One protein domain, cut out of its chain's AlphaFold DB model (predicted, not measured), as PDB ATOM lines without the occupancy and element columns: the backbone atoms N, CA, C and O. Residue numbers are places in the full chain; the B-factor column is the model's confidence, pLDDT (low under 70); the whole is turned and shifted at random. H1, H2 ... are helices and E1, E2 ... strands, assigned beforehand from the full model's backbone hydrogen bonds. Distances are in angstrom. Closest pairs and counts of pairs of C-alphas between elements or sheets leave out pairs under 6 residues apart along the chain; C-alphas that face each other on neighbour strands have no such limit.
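What this domain is: This is residues 40 to 152 of the 480 residues of an uncharacterized protein of Pelagimonas varians (UniProt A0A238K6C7). An elongated domain has a small three-stranded sheet towards one end, H3 packed on one face of that sheet near the middle, and a cluster of crossing helices, H1, H2, H4 and H5, at the other end. The loop of residues 88 to 107 lies at the sheet's end. The printed part has 113 residues, in the order H1 H2 H3 E1 E2 E3 H4 H5; the sheet runs E1 E2 E3, antiparallel, and the class is mixed, helices and strands. It is compact, with a radius of gyration of the C-alphas of 14.6 A, and spans 46 by 27 by 24 A.

How they stand to each other: Look first at E1, residues 84 to 87, E2, residues 108 to 111, and E3, residues 115 to 118: a meander, each strand the antiparallel neighbour of the one before. N 86 and O 109 are 3.1 A apart, and N 110 and O 116 2.9 A, within hydrogen-bond range. H3, residues 66 to 75, is on the sheet at a height of 5.3 A, over E1 in two layers, helix on one face; the closest C-alphas are those of Asp 70 and Phe 86, 4.6 A. H4, residues 124 to 130, touches H3 at C-alphas 71 and 130, 5.7 A, at a steep tilt of 61 degrees. H1, residues 40 to 46, touches H4 at C-alphas 43 and 124, 5.5 A. H5, residues 141 to 152, touches H2, residues 50 to 60, at C-alphas 148 and 60, 5.7 A. In H1, H2, H3, H4 and H5 every O i to N i+4 pair is within hydrogen-bond range.

Where its parts are: Find C-alpha 40 at (286.358, 211.283, 269.881), where H1 begins. H2 is 15.5 A long, H3 14.2 A; H5 runs 16.6 A to C-alpha 152 at (293.280, 206.863, 284.245).

The domain as a whole: The C-alphas farthest apart, of Arg 98 and Asp 151, are 46.6 A apart. The printed part has no cut; the link E1 to E2 is long. Residues 59 to 60, 95 to 101, 104 and 150 to 152 are under pLDDT 70.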
ATOM      1  N   HIS A  40     285.013 211.286 270.453       74.06
ATOM      2  CA  HIS A  40     286.358 211.283 269.881       74.06
ATOM      3  C   HIS A  40     287.223 210.142 270.446       74.06
ATOM      4  O   HIS A  40     287.916 209.465 269.689       74.06
ATOM      5  N   ALA A  41     287.156 209.879 271.755       77.06
ATOM      6  CA  ALA A  41     287.893 208.781 272.381       77.06
ATOM      7  C   ALA A  41     287.450 207.400 271.864       77.06
ATOM      8  O   ALA A  41     288.300 206.585 271.504       77.06
ATOM      9  N   ILE A  42     286.137 207.150 271.776       83.00
ATOM     10  CA  ILE A  42     285.610 205.894 271.224       83.00
ATOM     11  C   ILE A  42     285.958 205.761 269.744       83.00
ATOM     12  O   ILE A  42     286.415 204.699 269.340       83.00
ATOM     13  N   SER A  43     285.816 206.826 268.952       82.06
ATOM     14  CA  SER A  43     286.131 206.788 267.521       82.06
ATOM     15  C   SER A  43     287.589 206.424 267.255       82.06
ATOM     16  O   SER A  43     287.872 205.569 266.416       82.06
ATOM     17  N   ARG A  44     288.518 206.982 268.040       80.81
ATOM     18  CA  ARG A  44     289.929 206.597 267.960       80.81
ATOM     19  C   ARG A  44     290.159 205.136 268.317       80.81
ATOM     20  O   ARG A  44     290.987 204.507 267.679       80.81
ATOM     21  N   TRP A  45     289.457 204.600 269.314       86.81
ATOM     22  CA  TRP A  45     289.578 203.190 269.678       86.81
ATOM     23  C   TRP A  45     288.988 202.263 268.604       86.81
ATOM     24  O   TRP A  45     289.659 201.312 268.219       86.81
ATOM     25  N   THR A  46     287.798 202.550 268.063       87.25
ATOM     26  CA  THR A  46     287.161 201.691 267.042       87.25
ATOM     27  C   THR A  46     287.918 201.672 265.717       87.25
ATOM     28  O   THR A  46     287.796 200.713 264.963       87.25
ATOM     29  N   GLN A  47     288.703 202.711 265.425       84.00
ATOM     30  CA  GLN A  47     289.544 202.784 264.228       84.00
ATOM     31  C   GLN A  47     290.848 201.983 264.336       84.00
ATOM     32  O   GLN A  47     291.495 201.764 263.317       84.00
ATOM     33  N   LEU A  48     291.234 201.524 265.533       76.94
ATOM     34  CA  LEU A  48     292.438 200.710 265.696       76.94
ATOM     35  C   LEU A  48     292.240 199.297 265.120       76.94
ATOM     36  O   LEU A  48     291.145 198.739 265.235       76.94
ATOM     37  N   PRO A  49     293.308 198.652 264.618       82.62
ATOM     38  CA  PRO A  49     293.333 197.217 264.373       82.62
ATOM     39  C   PRO A  49     292.916 196.425 265.618       82.62
ATOM     40  O   PRO A  49     293.236 196.803 266.748       82.62
ATOM     41  N   HIS A  50     292.235 195.297 265.415       82.88
ATOM     42  CA  HIS A  50     291.645 194.488 266.486       82.88
ATOM     43  C   HIS A  50     292.599 194.213 267.658       82.88
ATOM     44  O   HIS A  50     292.254 194.461 268.812       82.88
ATOM     45  N   ASP A  51     293.822 193.769 267.378       75.88
ATOM     46  CA  ASP A  51     294.772 193.390 268.427       75.88
ATOM     47  C   ASP A  51     295.142 194.588 269.317       75.88
ATOM     48  O   ASP A  51     295.299 194.455 270.532       75.88
ATOM     49  N   ARG A  52     295.173 195.794 268.740       71.31
ATOM     50  CA  ARG A  52     295.383 197.050 269.470       71.31
ATOM     51  C   ARG A  52     294.156 197.460 270.268       71.31
ATOM     52  O   ARG A  52     294.307 197.923 271.399       71.31
ATOM     53  N   GLN A  53     292.950 197.239 269.738       79.94
ATOM     54  CA  GLN A  53     291.725 197.421 270.518       79.94
ATOM     55  C   GLN A  53     291.766 196.566 271.789       79.94
ATOM     56  O   GLN A  53     291.479 197.084 272.869       79.94
ATOM     57  N   ILE A  54     292.186 195.301 271.682       81.62
ATOM     58  CA  ILE A  54     292.320 194.388 272.823       81.62
ATOM     59  C   ILE A  54     293.405 194.856 273.806       81.62
ATOM     60  O   ILE A  54     293.162 194.844 275.012       81.62
ATOM     61  N   LEU A  55     294.563 195.334 273.337       70.88
ATOM     62  CA  LEU A  55     295.613 195.878 274.216       70.88
ATOM     63  C   LEU A  55     295.146 197.109 275.005       70.88
ATOM     64  O   LEU A  55     295.417 197.220 276.204       70.88
ATOM     65  N   VAL A  56     294.406 198.019 274.363       74.12
ATOM     66  CA  VAL A  56     293.813 199.181 275.041       74.12
ATOM     67  C   VAL A  56     292.879 198.714 276.155       74.12
ATOM     68  O   VAL A  56     293.039 199.145 277.299       74.12
ATOM     69  N   LEU A  57     291.970 197.784 275.852       78.12
ATOM     70  CA  LEU A  57     291.036 197.207 276.820       78.12
ATOM     71  C   LEU A  57     291.753 196.543 278.001       78.12
ATOM     72  O   LEU A  57     291.426 196.821 279.155       78.12
ATOM     73  N   GLN A  58     292.790 195.749 277.727       72.94
ATOM     74  CA  GLN A  58     293.622 195.121 278.754       72.94
ATOM     75  C   GLN A  58     294.314 196.160 279.644       72.94
ATOM     76  O   GLN A  58     294.280 196.039 280.868       72.94
ATOM     77  N   SER A  59     294.888 197.218 279.059       65.88
ATOM     78  CA  SER A  59     295.551 198.285 279.825       65.88
ATOM     79  C   SER A  59     294.584 199.031 280.752       65.88
ATOM     80  O   SER A  59     294.960 199.467 281.844       65.88
ATOM     81  N   LEU A  60     293.325 199.148 280.329       69.06
ATOM     82  CA  LEU A  60     292.240 199.759 281.087       69.06
ATOM     83  C   LEU A  60     291.598 198.789 282.089       69.06
ATOM     84  O   LEU A  60     290.801 199.222 282.916       69.06
ATOM     85  N   GLY A  61     291.946 197.498 282.053       74.50
ATOM     86  CA  GLY A  61     291.294 196.463 282.855       74.50
ATOM     87  C   GLY A  61     289.826 196.245 282.475       74.50
ATOM     88  O   GLY A  61     289.042 195.783 283.300       74.50
ATOM     89  N   VAL A  62     289.440 196.601 281.248       79.88
ATOM     90  CA  VAL A  62     288.074 196.461 280.741       79.88
ATOM     91  C   VAL A  62     287.980 195.164 279.952       79.88
ATOM     92  O   VAL A  62     288.740 194.936 279.016       79.88
ATOM     93  N   THR A  63     287.026 194.310 280.314       82.06
ATOM     94  CA  THR A  63     286.702 193.109 279.538       82.06
ATOM     95  C   THR A  63     285.459 193.390 278.710       82.06
ATOM     96  O   THR A  63     284.450 193.846 279.246       82.06
ATOM     97  N   VAL A  64     285.536 193.130 277.405       85.12
ATOM     98  CA  VAL A  64     284.404 193.285 276.489       85.12
ATOM     99  C   VAL A  64     283.832 191.900 276.180       85.12
ATOM    100  O   VAL A  64     284.589 191.013 275.778       85.12
ATOM    101  N   PRO A  65     282.522 191.677 276.371       85.88
ATOM    102  CA  PRO A  65     281.919 190.368 276.163       85.88
ATOM    103  C   PRO A  65     281.938 189.970 274.682       85.88
ATOM    104  O   PRO A  65     281.674 190.789 273.804       85.88
ATOM    105  N   GLN A  66     282.154 188.684 274.395       87.06
ATOM    106  CA  GLN A  66     282.169 188.153 273.023       87.06
ATOM    107  C   GLN A  66     280.884 188.484 272.245       87.06
ATOM    108  O   GLN A  66     280.951 188.847 271.074       87.06
ATOM    109  N   ALA A  67     279.725 188.464 272.913       87.62
ATOM    110  CA  ALA A  67     278.434 188.793 272.308       87.62
ATOM    111  C   ALA A  67     278.373 190.216 271.714       87.62
ATOM    112  O   ALA A  67     277.646 190.452 270.743       87.62
ATOM    113  N   PHE A  68     279.141 191.158 272.272       93.56
ATOM    114  CA  PHE A  68     279.283 192.498 271.714       93.56
ATOM    115  C   PHE A  68     280.031 192.447 270.376       93.56
ATOM    116  O   PHE A  68     279.517 192.940 269.374       93.56
ATOM    117  N   TYR A  69     281.183 191.777 270.322       92.94
ATOM    118  CA  TYR A  69     281.937 191.630 269.077       92.94
ATOM    119  C   TYR A  69     281.207 190.781 268.026       92.94
ATOM    120  O   TYR A  69     281.247 191.107 266.841       92.94
ATOM    121  N   ASP A  70     280.452 189.760 268.437       91.06
ATOM    122  CA  ASP A  70     279.569 189.004 267.541       91.06
ATOM    123  C   ASP A  70     278.496 189.897 266.906       91.06
ATOM    124  O   ASP A  70     278.103 189.698 265.755       91.06
ATOM    125  N   CYS A  71     277.968 190.876 267.648       93.94
ATOM    126  CA  CYS A  71     277.083 191.883 267.071       93.94
ATOM    127  C   CYS A  71     277.823 192.756 266.063       93.94
ATOM    128  O   CYS A  71     277.330 192.914 264.949       93.94
ATOM    129  N   VAL A  72     279.002 193.264 266.425       94.25
ATOM    130  CA  VAL A  72     279.798 194.152 265.567       94.25
ATOM    131  C   VAL A  72     280.126 193.470 264.235       94.25
ATOM    132  O   VAL A  72     279.845 194.028 263.175       94.25
ATOM    133  N   CYS A  73     280.607 192.225 264.263       92.31
ATOM    134  CA  CYS A  73     280.903 191.465 263.048       92.31
ATOM    135  C   CYS A  73     279.653 191.166 262.204       92.31
ATOM    136  O   CYS A  73     279.729 191.163 260.978       92.31
ATOM    137  N   ARG A  74     278.485 190.939 262.825       90.88
ATOM    138  CA  ARG A  74     277.219 190.756 262.087       90.88
ATOM    139  C   ARG A  74     276.724 192.049 261.454       90.88
ATOM    140  O   ARG A  74     276.229 192.022 260.331       90.88
ATOM    141  N   ALA A  75     276.840 193.158 262.177       91.19
ATOM    142  CA  ALA A  75     276.405 194.472 261.730       91.19
ATOM    143  C   ALA A  75     277.274 195.013 260.584       91.19
ATOM    144  O   ALA A  75     276.752 195.711 259.720       91.19
ATOM    145  N   ALA A  76     278.551 194.612 260.517       88.31
ATOM    146  CA  ALA A  76     279.448 194.935 259.407       88.31
ATOM    147  C   ALA A  76     278.972 194.383 258.049       88.31
ATOM    148  O   ALA A  76     279.325 194.922 257.003       88.31
ATOM    149  N   GLY A  77     278.150 193.325 258.049       87.25
ATOM    150  CA  GLY A  77     277.465 192.861 256.843       87.25
ATOM    151  C   GLY A  77     278.377 192.235 255.783       87.25
ATOM    152  O   GLY A  77     278.037 192.265 254.603       87.25
ATOM    153  N   TYR A  78     279.511 191.646 256.175       87.44
ATOM    154  CA  TYR A  78     280.450 190.997 255.247       87.44
ATOM    155  C   TYR A  78     279.855 189.775 254.527       87.44
ATOM    156  O   TYR A  78     280.297 189.399 253.441       87.44
ATOM    157  N   GLY A  79     278.865 189.120 255.137       81.81
ATOM    158  CA  GLY A  79     278.221 187.917 254.618       81.81
ATOM    159  C   GLY A  79     276.953 188.159 253.793       81.81
ATOM    160  O   GLY A  79     276.290 189.187 253.887       81.81
ATOM    161  N   GLN A  80     276.573 187.147 253.011       81.00
ATOM    162  CA  GLN A  80     275.302 187.103 252.280       81.00
ATOM    163  C   GLN A  80     274.215 186.363 253.075       81.00
ATOM    164  O   GLN A  80     274.508 185.622 254.020       81.00
ATOM    165  N   SER A  81     272.951 186.522 252.669       79.69
ATOM    166  CA  SER A  81     271.826 185.764 253.236       79.69
ATOM    167  C   SER A  81     272.122 184.258 253.220       79.69
ATOM    168  O   SER A  81     272.429 183.699 252.171       79.69
ATOM    169  N   GLY A  82     272.024 183.607 254.382       77.44
ATOM    170  CA  GLY A  82     272.354 182.186 254.557       77.44
ATOM    171  C   GLY A  82     273.770 181.906 255.074       77.44
ATOM    172  O   GLY A  82     274.084 180.752 255.348       77.44
ATOM    173  N   THR A  83     274.608 182.932 255.260       84.75
ATOM    174  CA  THR A  83     275.907 182.803 255.944       84.75
ATOM    175  C   THR A  83     275.805 183.183 257.423       84.75
ATOM    176  O   THR A  83     275.053 184.078 257.808       84.75
ATOM    177  N   SER A  84     276.563 182.482 258.262       85.69
ATOM    178  CA  SER A  84     276.785 182.826 259.666       85.69
ATOM    179  C   SER A  84     277.945 183.811 259.774       85.69
ATOM    180  O   SER A  84     278.960 183.637 259.104       85.69
ATOM    181  N   GLN A  85     277.781 184.846 260.596       89.69
ATOM    182  CA  GLN A  85     278.812 185.847 260.864       89.69
ATOM    183  C   GLN A  85     279.003 185.952 262.372       89.69
ATOM    184  O   GLN A  85     278.014 186.086 263.095       89.69
ATOM    185  N   PHE A  86     280.239 185.838 262.844       91.19
ATOM    186  CA  PHE A  86     280.557 185.851 264.271       91.19
ATOM    187  C   PHE A  86     282.010 186.265 264.505       91.19
ATOM    188  O   PHE A  86     282.819 186.290 263.578       91.19
ATOM    189  N   TYR A  87     282.324 186.602 265.748       91.75
ATOM    190  CA  TYR A  87     283.649 186.987 266.188       91.75
ATOM    191  C   TYR A  87     284.415 185.775 266.724       91.75
ATOM    192  O   TYR A  87     283.935 185.041 267.593       91.75
ATOM    193  N   HIS A  88     285.630 185.584 266.221       87.56
ATOM    194  CA  HIS A  88     286.598 184.635 266.751       87.56
ATOM    195  C   HIS A  88     288.004 185.046 266.283       87.56
ATOM    196  O   HIS A  88     288.288 184.915 265.097       87.56
ATOM    197  N   PRO A  89     288.905 185.526 267.156       79.12
ATOM    198  CA  PRO A  89     290.232 186.005 266.749       79.12
ATOM    199  C   PRO A  89     291.218 184.860 266.473       79.12
ATOM    200  O   PRO A  89     292.077 184.959 265.600       79.12
ATOM    201  N   ASP A  90     291.035 183.724 267.143       78.62
ATOM    202  CA  ASP A  90     291.952 182.590 267.058       78.62
ATOM    203  C   ASP A  90     291.561 181.575 265.969       78.62
ATOM    204  O   ASP A  90     290.581 181.739 265.224       78.62
ATOM    205  N   THR A  91     292.344 180.498 265.890       74.62
ATOM    206  CA  THR A  91     292.066 179.301 265.093       74.62
ATOM    207  C   THR A  91     290.756 178.641 265.523       74.62
ATOM    208  O   THR A  91     290.558 178.355 266.704       74.62
ATOM    209  N   ILE A  92     289.877 178.337 264.565       71.50
ATOM    210  CA  ILE A  92     288.701 177.499 264.822       71.50
ATOM    211  C   ILE A  92     289.085 176.022 264.690       71.50
ATOM    212  O   ILE A  92     289.371 175.562 263.587       71.50
ATOM    213  N   GLY A  93     288.994 175.261 265.782       72.62
ATOM    214  CA  GLY A  93     289.247 173.814 265.781       72.62
ATOM    215  C   GLY A  93     290.729 173.456 265.621       72.62
ATOM    216  O   GLY A  93     291.599 174.192 266.079       72.62
ATOM    217  N   ASP A  94     291.015 172.317 264.987       73.56
ATOM    218  CA  ASP A  94     292.388 171.899 264.687       73.56
ATOM    219  C   ASP A  94     292.917 172.623 263.441       73.56
ATOM    220  O   ASP A  94     292.197 172.794 262.460       73.56
ATOM    221  N   TYR A  95     294.186 173.036 263.472       67.06
ATOM    222  CA  TYR A  95     294.833 173.742 262.363       67.06
ATOM    223  C   TYR A  95     295.001 172.839 261.124       67.06
ATOM    224  O   TYR A  95     295.698 171.823 261.179       67.06
ATOM    225  N   ASP A  96     294.455 173.258 259.978       63.94
ATOM    226  CA  ASP A  96     294.715 172.679 258.653       63.94
ATOM    227  C   ASP A  96     294.923 173.803 257.630       63.94
ATOM    228  O   ASP A  96     294.046 174.642 257.403       63.94
ATOM    229  N   ALA A  97     296.071 173.763 256.950       63.16
ATOM    230  CA  ALA A  97     296.487 174.764 255.967       63.16
ATOM    231  C   ALA A  97     295.513 174.932 254.779       63.16
ATOM    232  O   ALA A  97     295.615 175.887 254.011       63.16
ATOM    233  N   ARG A  98     294.583 173.988 254.578       65.69
ATOM    234  CA  ARG A  98     293.611 174.006 253.473       65.69
ATOM    235  C   ARG A  98     292.358 174.829 253.772       65.69
ATOM    236  O   ARG A  98     291.664 175.209 252.830       65.69
ATOM    237  N   TYR A  99     292.040 175.100 255.041       67.50
ATOM    238  CA  TYR A  99     290.768 175.717 255.435       67.50
ATOM    239  C   TYR A  99     290.981 177.100 256.046       67.50
ATOM    240  O   TYR A  99     291.407 177.219 257.188       67.50
ATOM    241  N   SER A 100     290.635 178.162 255.311       63.66
ATOM    242  CA  SER A 100     290.946 179.565 255.656       63.66
ATOM    243  C   SER A 100     290.621 179.980 257.106       63.66
ATOM    244  O   SER A 100     291.406 180.702 257.710       63.66
ATOM    245  N   CYS A 101     289.565 179.454 257.732       66.88
ATOM    246  CA  CYS A 101     289.209 179.794 259.121       66.88
ATOM    247  C   CYS A 101     289.896 178.968 260.217       66.88
ATOM    248  O   CYS A 101     289.734 179.271 261.397       66.88
ATOM    249  N   GLN A 102     290.685 177.961 259.846       72.00
ATOM    250  CA  GLN A 102     291.531 177.199 260.769       72.00
ATOM    251  C   GLN A 102     292.922 177.835 260.933       72.00
ATOM    252  O   GLN A 102     293.841 177.211 261.452       72.00
ATOM    253  N   HIS A 103     293.067 179.092 260.508       70.31
ATOM    254  CA  HIS A 103     294.253 179.913 260.711       70.31
ATOM    255  C   HIS A 103     293.887 181.094 261.618       70.31
ATOM    256  O   HIS A 103     292.767 181.612 261.493       70.31
ATOM    257  N   PRO A 104     294.810 181.552 262.481       68.12
ATOM    258  CA  PRO A 104     294.687 182.845 263.144       68.12
ATOM    259  C   PRO A 104     294.613 183.960 262.099       68.12
ATOM    260  O   PRO A 104     295.208 183.851 261.024       68.12
ATOM    261  N   GLY A 105     293.894 185.037 262.400       72.81
ATOM    262  CA  GLY A 105     293.765 186.161 261.481       72.81
ATOM    263  C   GLY A 105     292.632 187.097 261.878       72.81
ATOM    264  O   GLY A 105     292.159 187.017 263.014       72.81
ATOM    265  N   PRO A 106     292.156 187.936 260.942       82.69
ATOM    266  CA  PRO A 106     291.110 188.908 261.219       82.69
ATOM    267  C   PRO A 106     289.906 188.279 261.943       82.69
ATOM    268  O   PRO A 106     289.541 187.128 261.652       82.69
ATOM    269  N   PRO A 107     289.327 188.971 262.934       87.25
ATOM    270  CA  PRO A 107     288.478 188.330 263.930       87.25
ATOM    271  C   PRO A 107     287.034 188.103 263.472       87.25
ATOM    272  O   PRO A 107     286.332 187.300 264.085       87.25
ATOM    273  N   CYS A 108     286.556 188.783 262.426       88.88
ATOM    274  CA  CYS A 108     285.194 188.602 261.931       88.88
ATOM    275  C   CYS A 108     285.135 187.474 260.908       88.88
ATOM    276  O   CYS A 108     285.673 187.573 259.806       88.88
ATOM    277  N   ILE A 109     284.442 186.395 261.250       89.06
ATOM    278  CA  ILE A 109     284.348 185.201 260.417       89.06
ATOM    279  C   ILE A 109     282.994 185.147 259.738       89.06
ATOM    280  O   ILE A 109     281.961 185.269 260.388       89.06
ATOM    281  N   VAL A 110     283.013 184.889 258.430       88.56
ATOM    282  CA  VAL A 110     281.829 184.575 257.626       88.56
ATOM    283  C   VAL A 110     281.917 183.115 257.197       88.56
ATOM    284  O   VAL A 110     282.849 182.739 256.486       88.56
ATOM    285  N   SER A 111     280.945 182.299 257.603       83.44
ATOM    286  CA  SER A 111     280.901 180.856 257.342       83.44
ATOM    287  C   SER A 111     279.557 180.421 256.744       83.44
ATOM    288  O   SER A 111     278.496 180.774 257.259       83.44
ATOM    289  N   GLY A 112     279.589 179.655 255.647       80.00
ATOM    290  CA  GLY A 112     278.397 179.057 255.018       80.00
ATOM    291  C   GLY A 112     278.651 178.473 253.622       80.00
ATOM    292  O   GLY A 112     278.417 177.292 253.394       80.00
ATOM    293  N   TYR A 113     279.203 179.273 252.702       73.12
ATOM    294  CA  TYR A 113     279.568 178.861 251.328       73.12
ATOM    295  C   TYR A 113     281.082 178.653 251.144       73.12
ATOM    296  O   TYR A 113     281.627 178.752 250.049       73.12
ATOM    297  N   GLY A 114     281.767 178.417 252.253       77.19
ATOM    298  CA  GLY A 114     283.190 178.653 252.422       77.19
ATOM    299  C   GLY A 114     283.398 179.389 253.737       77.19
ATOM    300  O   GLY A 114     282.436 179.634 254.474       77.19
ATOM    301  N   CYS A 115     284.647 179.718 254.037       77.62
ATOM    302  CA  CYS A 115     284.972 180.454 255.241       77.62
ATOM    303  C   CYS A 115     285.969 181.561 254.917       77.62
ATOM    304  O   CYS A 115     286.975 181.304 254.257       77.62
ATOM    305  N   SER A 116     285.650 182.780 255.337       81.12
ATOM    306  CA  SER A 116     286.486 183.963 255.135       81.12
ATOM    307  C   SER A 116     286.589 184.747 256.432       81.12
ATOM    308  O   SER A 116     285.673 184.697 257.257       81.12
ATOM    309  N   ARG A 117     287.707 185.449 256.598       84.69
ATOM    310  CA  ARG A 117     288.021 186.267 257.767       84.69
ATOM    311  C   ARG A 117     288.159 187.722 257.328       84.69
ATOM    312  O   ARG A 117     288.777 187.973 256.296       84.69
ATOM    313  N   HIS A 118     287.589 188.638 258.098       86.62
ATOM    314  CA  HIS A 118     287.567 190.081 257.854       86.62
ATOM    315  C   HIS A 118     287.927 190.829 259.133       86.62
ATOM    316  O   HIS A 118     287.765 190.304 260.240       86.62
ATOM    317  N   ASP A 119     288.433 192.047 258.973       88.00
ATOM    318  CA  ASP A 119     288.729 192.924 260.102       88.00
ATOM    319  C   ASP A 119     287.442 193.353 260.815       88.00
ATOM    320  O   ASP A 119     286.332 193.189 260.300       88.00
ATOM    321  N   LEU A 120     287.580 193.901 262.025       88.50
ATOM    322  CA  LEU A 120     286.466 194.631 262.624       88.50
ATOM    323  C   LEU A 120     286.152 195.869 261.765       88.50
ATOM    324  O   LEU A 120     287.074 196.486 261.226       88.50
ATOM    325  N   PRO A 121     284.875 196.278 261.658       88.44
ATOM    326  CA  PRO A 121     284.545 197.568 261.068       88.44
ATOM    327  C   PRO A 121     285.194 198.689 261.891       88.44
ATOM    328  O   PRO A 121     285.395 198.544 263.093       88.44
ATOM    329  N   SER A 122     285.490 199.823 261.260       86.50
ATOM    330  CA  SER A 122     286.012 201.018 261.944       86.50
ATOM    331  C   SER A 122     284.923 202.038 262.297       86.50
ATOM    332  O   SER A 122     285.181 203.015 263.005       86.50
ATOM    333  N   ASP A 123     283.701 201.808 261.806       86.50
ATOM    334  CA  ASP A 123     282.549 202.680 261.997       86.50
ATOM    335  C   ASP A 123     282.065 202.662 263.451       86.50
ATOM    336  O   ASP A 123     281.561 201.656 263.952       86.50
ATOM    337  N   THR A 124     282.191 203.803 264.124       87.31
ATOM    338  CA  THR A 124     281.816 203.958 265.530       87.31
ATOM    339  C   THR A 124     280.324 203.721 265.766       87.31
ATOM    340  O   THR A 124     279.960 203.132 266.785       87.31
ATOM    341  N   ASP A 125     279.458 204.090 264.819       88.69
ATOM    342  CA  ASP A 125     278.006 203.926 264.963       88.69
ATOM    343  C   ASP A 125     277.601 202.447 265.065       88.69
ATOM    344  O   ASP A 125     276.683 202.085 265.812       88.69
ATOM    345  N   THR A 126     278.335 201.567 264.383       89.44
ATOM    346  CA  THR A 126     278.172 200.115 264.487       89.44
ATOM    347  C   THR A 126     278.431 199.611 265.914       89.44
ATOM    348  O   THR A 126     277.618 198.864 266.470       89.44
ATOM    349  N   PHE A 127     279.514 200.063 266.553       91.12
ATOM    350  CA  PHE A 127     279.834 199.704 267.942       91.12
ATOM    351  C   PHE A 127     278.795 200.271 268.904       91.12
ATOM    352  O   PHE A 127     278.348 199.579 269.818       91.12
ATOM    353  N   GLU A 128     278.361 201.506 268.672       89.06
ATOM    354  CA  GLU A 128     277.349 202.175 269.485       89.06
ATOM    355  C   GLU A 128     275.990 201.487 269.434       89.06
ATOM    356  O   GLU A 128     275.289 201.378 270.443       89.06
ATOM    357  N   SER A 129     275.614 200.989 268.260       89.31
ATOM    358  CA  SER A 129     274.416 200.177 268.087       89.31
ATOM    359  C   SER A 129     274.525 198.861 268.861       89.31
ATOM    360  O   SER A 129     273.624 198.511 269.625       89.31
ATOM    361  N   CYS A 130     275.662 198.171 268.754       90.56
ATOM    362  CA  CYS A 130     275.901 196.904 269.447       90.56
ATOM    363  C   CYS A 130     276.050 197.048 270.967       90.56
ATOM    364  O   CYS A 130     275.699 196.134 271.711       90.56
ATOM    365  N   ALA A 131     276.478 198.212 271.456       88.38
ATOM    366  CA  ALA A 131     276.569 198.503 272.884       88.38
ATOM    367  C   ALA A 131     275.185 198.636 273.549       88.38
ATOM    368  O   ALA A 131     275.075 198.588 274.773       88.38
ATOM    369  N   LYS A 132     274.118 198.800 272.752       87.00
ATOM    370  CA  LYS A 132     272.724 198.877 273.224       87.00
ATOM    371  C   LYS A 132     272.078 197.505 273.432       87.00
ATOM    372  O   LYS A 132     270.913 197.453 273.829       87.00
ATOM    373  N   ILE A 133     272.785 196.406 273.150       84.50
ATOM    374  CA  ILE A 133     272.287 195.059 273.445       84.50
ATOM    375  C   ILE A 133     271.987 194.962 274.944       84.50
ATOM    376  O   ILE A 133     272.818 195.292 275.788       84.50
ATOM    377  N   LYS A 134     270.766 194.526 275.266       76.75
ATOM    378  CA  LYS A 134     270.345 194.290 276.648       76.75
ATOM    379  C   LYS A 134     271.087 193.078 277.207       76.75
ATOM    380  O   LYS A 134     271.302 192.110 276.483       76.75
ATOM    381  N   ASP A 135     271.446 193.153 278.484       78.25
ATOM    382  CA  ASP A 135     272.055 192.053 279.242       78.25
ATOM    383  C   ASP A 135     273.442 191.609 278.736       78.25
ATOM    384  O   ASP A 135     273.822 190.447 278.883       78.25
ATOM    385  N   LEU A 136     274.223 192.530 278.156       81.44
ATOM    386  CA  LEU A 136     275.656 192.296 277.962       81.44
ATOM    387  C   LEU A 136     276.331 192.077 279.322       81.44
ATOM    388  O   LEU A 136     276.145 192.861 280.256       81.44
ATOM    389  N   ASP A 137     277.122 191.010 279.417       75.44
ATOM    390  CA  ASP A 137     277.878 190.696 280.626       75.44
ATOM    391  C   ASP A 137     278.861 191.833 280.948       75.44
ATOM    392  O   ASP A 137     279.575 192.317 280.069       75.44
ATOM    393  N   GLY A 138     278.853 192.304 282.197       73.69
ATOM    394  CA  GLY A 138     279.621 193.480 282.623       73.69
ATOM    395  C   GLY A 138     279.040 194.846 282.216       73.69
ATOM    396  O   GLY A 138     279.682 195.867 282.466       73.69
ATOM    397  N   GLY A 139     277.837 194.903 281.634       83.50
ATOM    398  CA  GLY A 139     277.169 196.154 281.254       83.50
ATOM    399  C   GLY A 139     277.584 196.681 279.876       83.50
ATOM    400  O   GLY A 139     278.048 195.931 279.020       83.50
ATOM    401  N   ASN A 140     277.374 197.977 279.627       86.38
ATOM    402  CA  ASN A 140     277.695 198.590 278.336       86.38
ATOM    403  C   ASN A 140     279.224 198.720 278.161       86.38
ATOM    404  O   ASN A 140     279.866 199.469 278.905       86.38
ATOM    405  N   PRO A 141     279.818 198.061 277.152       86.25
ATOM    406  CA  PRO A 141     281.270 198.018 277.017       86.25
ATOM    407  C   PRO A 141     281.911 199.379 276.736       86.25
ATOM    408  O   PRO A 141     282.985 199.667 277.255       86.25
ATOM    409  N   LEU A 142     281.255 200.241 275.953       88.88
ATOM    410  CA  LEU A 142     281.809 201.543 275.570       88.88
ATOM    411  C   LEU A 142     281.881 202.501 276.760       88.88
ATOM    412  O   LEU A 142     282.795 203.313 276.861       88.88
ATOM    413  N   ASP A 143     280.955 202.383 277.701       84.56
ATOM    414  CA  ASP A 143     280.958 203.231 278.891       84.56
ATOM    415  C   ASP A 143     282.004 202.804 279.899       84.56
ATOM    416  O   ASP A 143     282.613 203.646 280.557       84.56
ATOM    417  N   ASN A 144     282.222 201.494 280.000       82.12
ATOM    418  CA  ASN A 144     283.280 200.934 280.821       82.12
ATOM    419  C   ASN A 144     284.644 201.445 280.330       82.12
ATOM    420  O   ASN A 144     285.483 201.825 281.144       82.12
ATOM    421  N   ILE A 145     284.833 201.552 279.007       83.31
ATOM    422  CA  ILE A 145     286.029 202.153 278.395       83.31
ATOM    423  C   ILE A 145     286.159 203.633 278.768       83.31
ATOM    424  O   ILE A 145     287.211 204.040 279.260       83.31
ATOM    425  N   ILE A 146     285.109 204.441 278.580       81.94
ATOM    426  CA  ILE A 146     285.147 205.879 278.907       81.94
ATOM    427  C   ILE A 146     285.416 206.111 280.395       81.94
ATOM    428  O   ILE A 146     286.256 206.936 280.752       81.94
ATOM    429  N   THR A 147     284.758 205.346 281.264       76.62
ATOM    430  CA  THR A 147     284.948 205.431 282.715       76.62
ATOM    431  C   THR A 147     286.389 205.089 283.085       76.62
ATOM    432  O   THR A 147     287.026 205.842 283.817       76.62
ATOM    433  N   ALA A 148     286.948 204.015 282.520       72.19
ATOM    434  CA  ALA A 148     288.333 203.626 282.768       72.19
ATOM    435  C   ALA A 148     289.349 204.656 282.236       72.19
ATOM    436  O   ALA A 148     290.376 204.900 282.874       72.19
ATOM    437  N   LEU A 149     289.068 205.300 281.097       71.81
ATOM    438  CA  LEU A 149     289.895 206.378 280.548       71.81
ATOM    439  C   LEU A 149     289.873 207.627 281.439       71.81
ATOM    440  O   LEU A 149     290.931 208.189 281.726       71.81
ATOM    441  N   ALA A 150     288.694 208.035 281.917       66.94
ATOM    442  CA  ALA A 150     288.546 209.158 282.840       66.94
ATOM    443  C   ALA A 150     289.244 208.882 284.184       66.94
ATOM    444  O   ALA A 150     289.960 209.737 284.708       66.94
ATOM    445  N   ASP A 151     289.113 207.663 284.708       64.19
ATOM    446  CA  ASP A 151     289.820 207.206 285.904       64.19
ATOM    447  C   ASP A 151     291.341 207.253 285.726       64.19
ATOM    448  O   ASP A 151     292.062 207.709 286.614       64.19
ATOM    449  N   ARG A 152     291.848 206.820 284.567       59.66
ATOM    450  CA  ARG A 152     293.280 206.863 284.245       59.66
ATOM    451  C   ARG A 152     293.799 208.294 284.132       59.66
ATOM    452  O   ARG A 152     294.866 208.577 284.670       59.66
TER     453      ARG A 152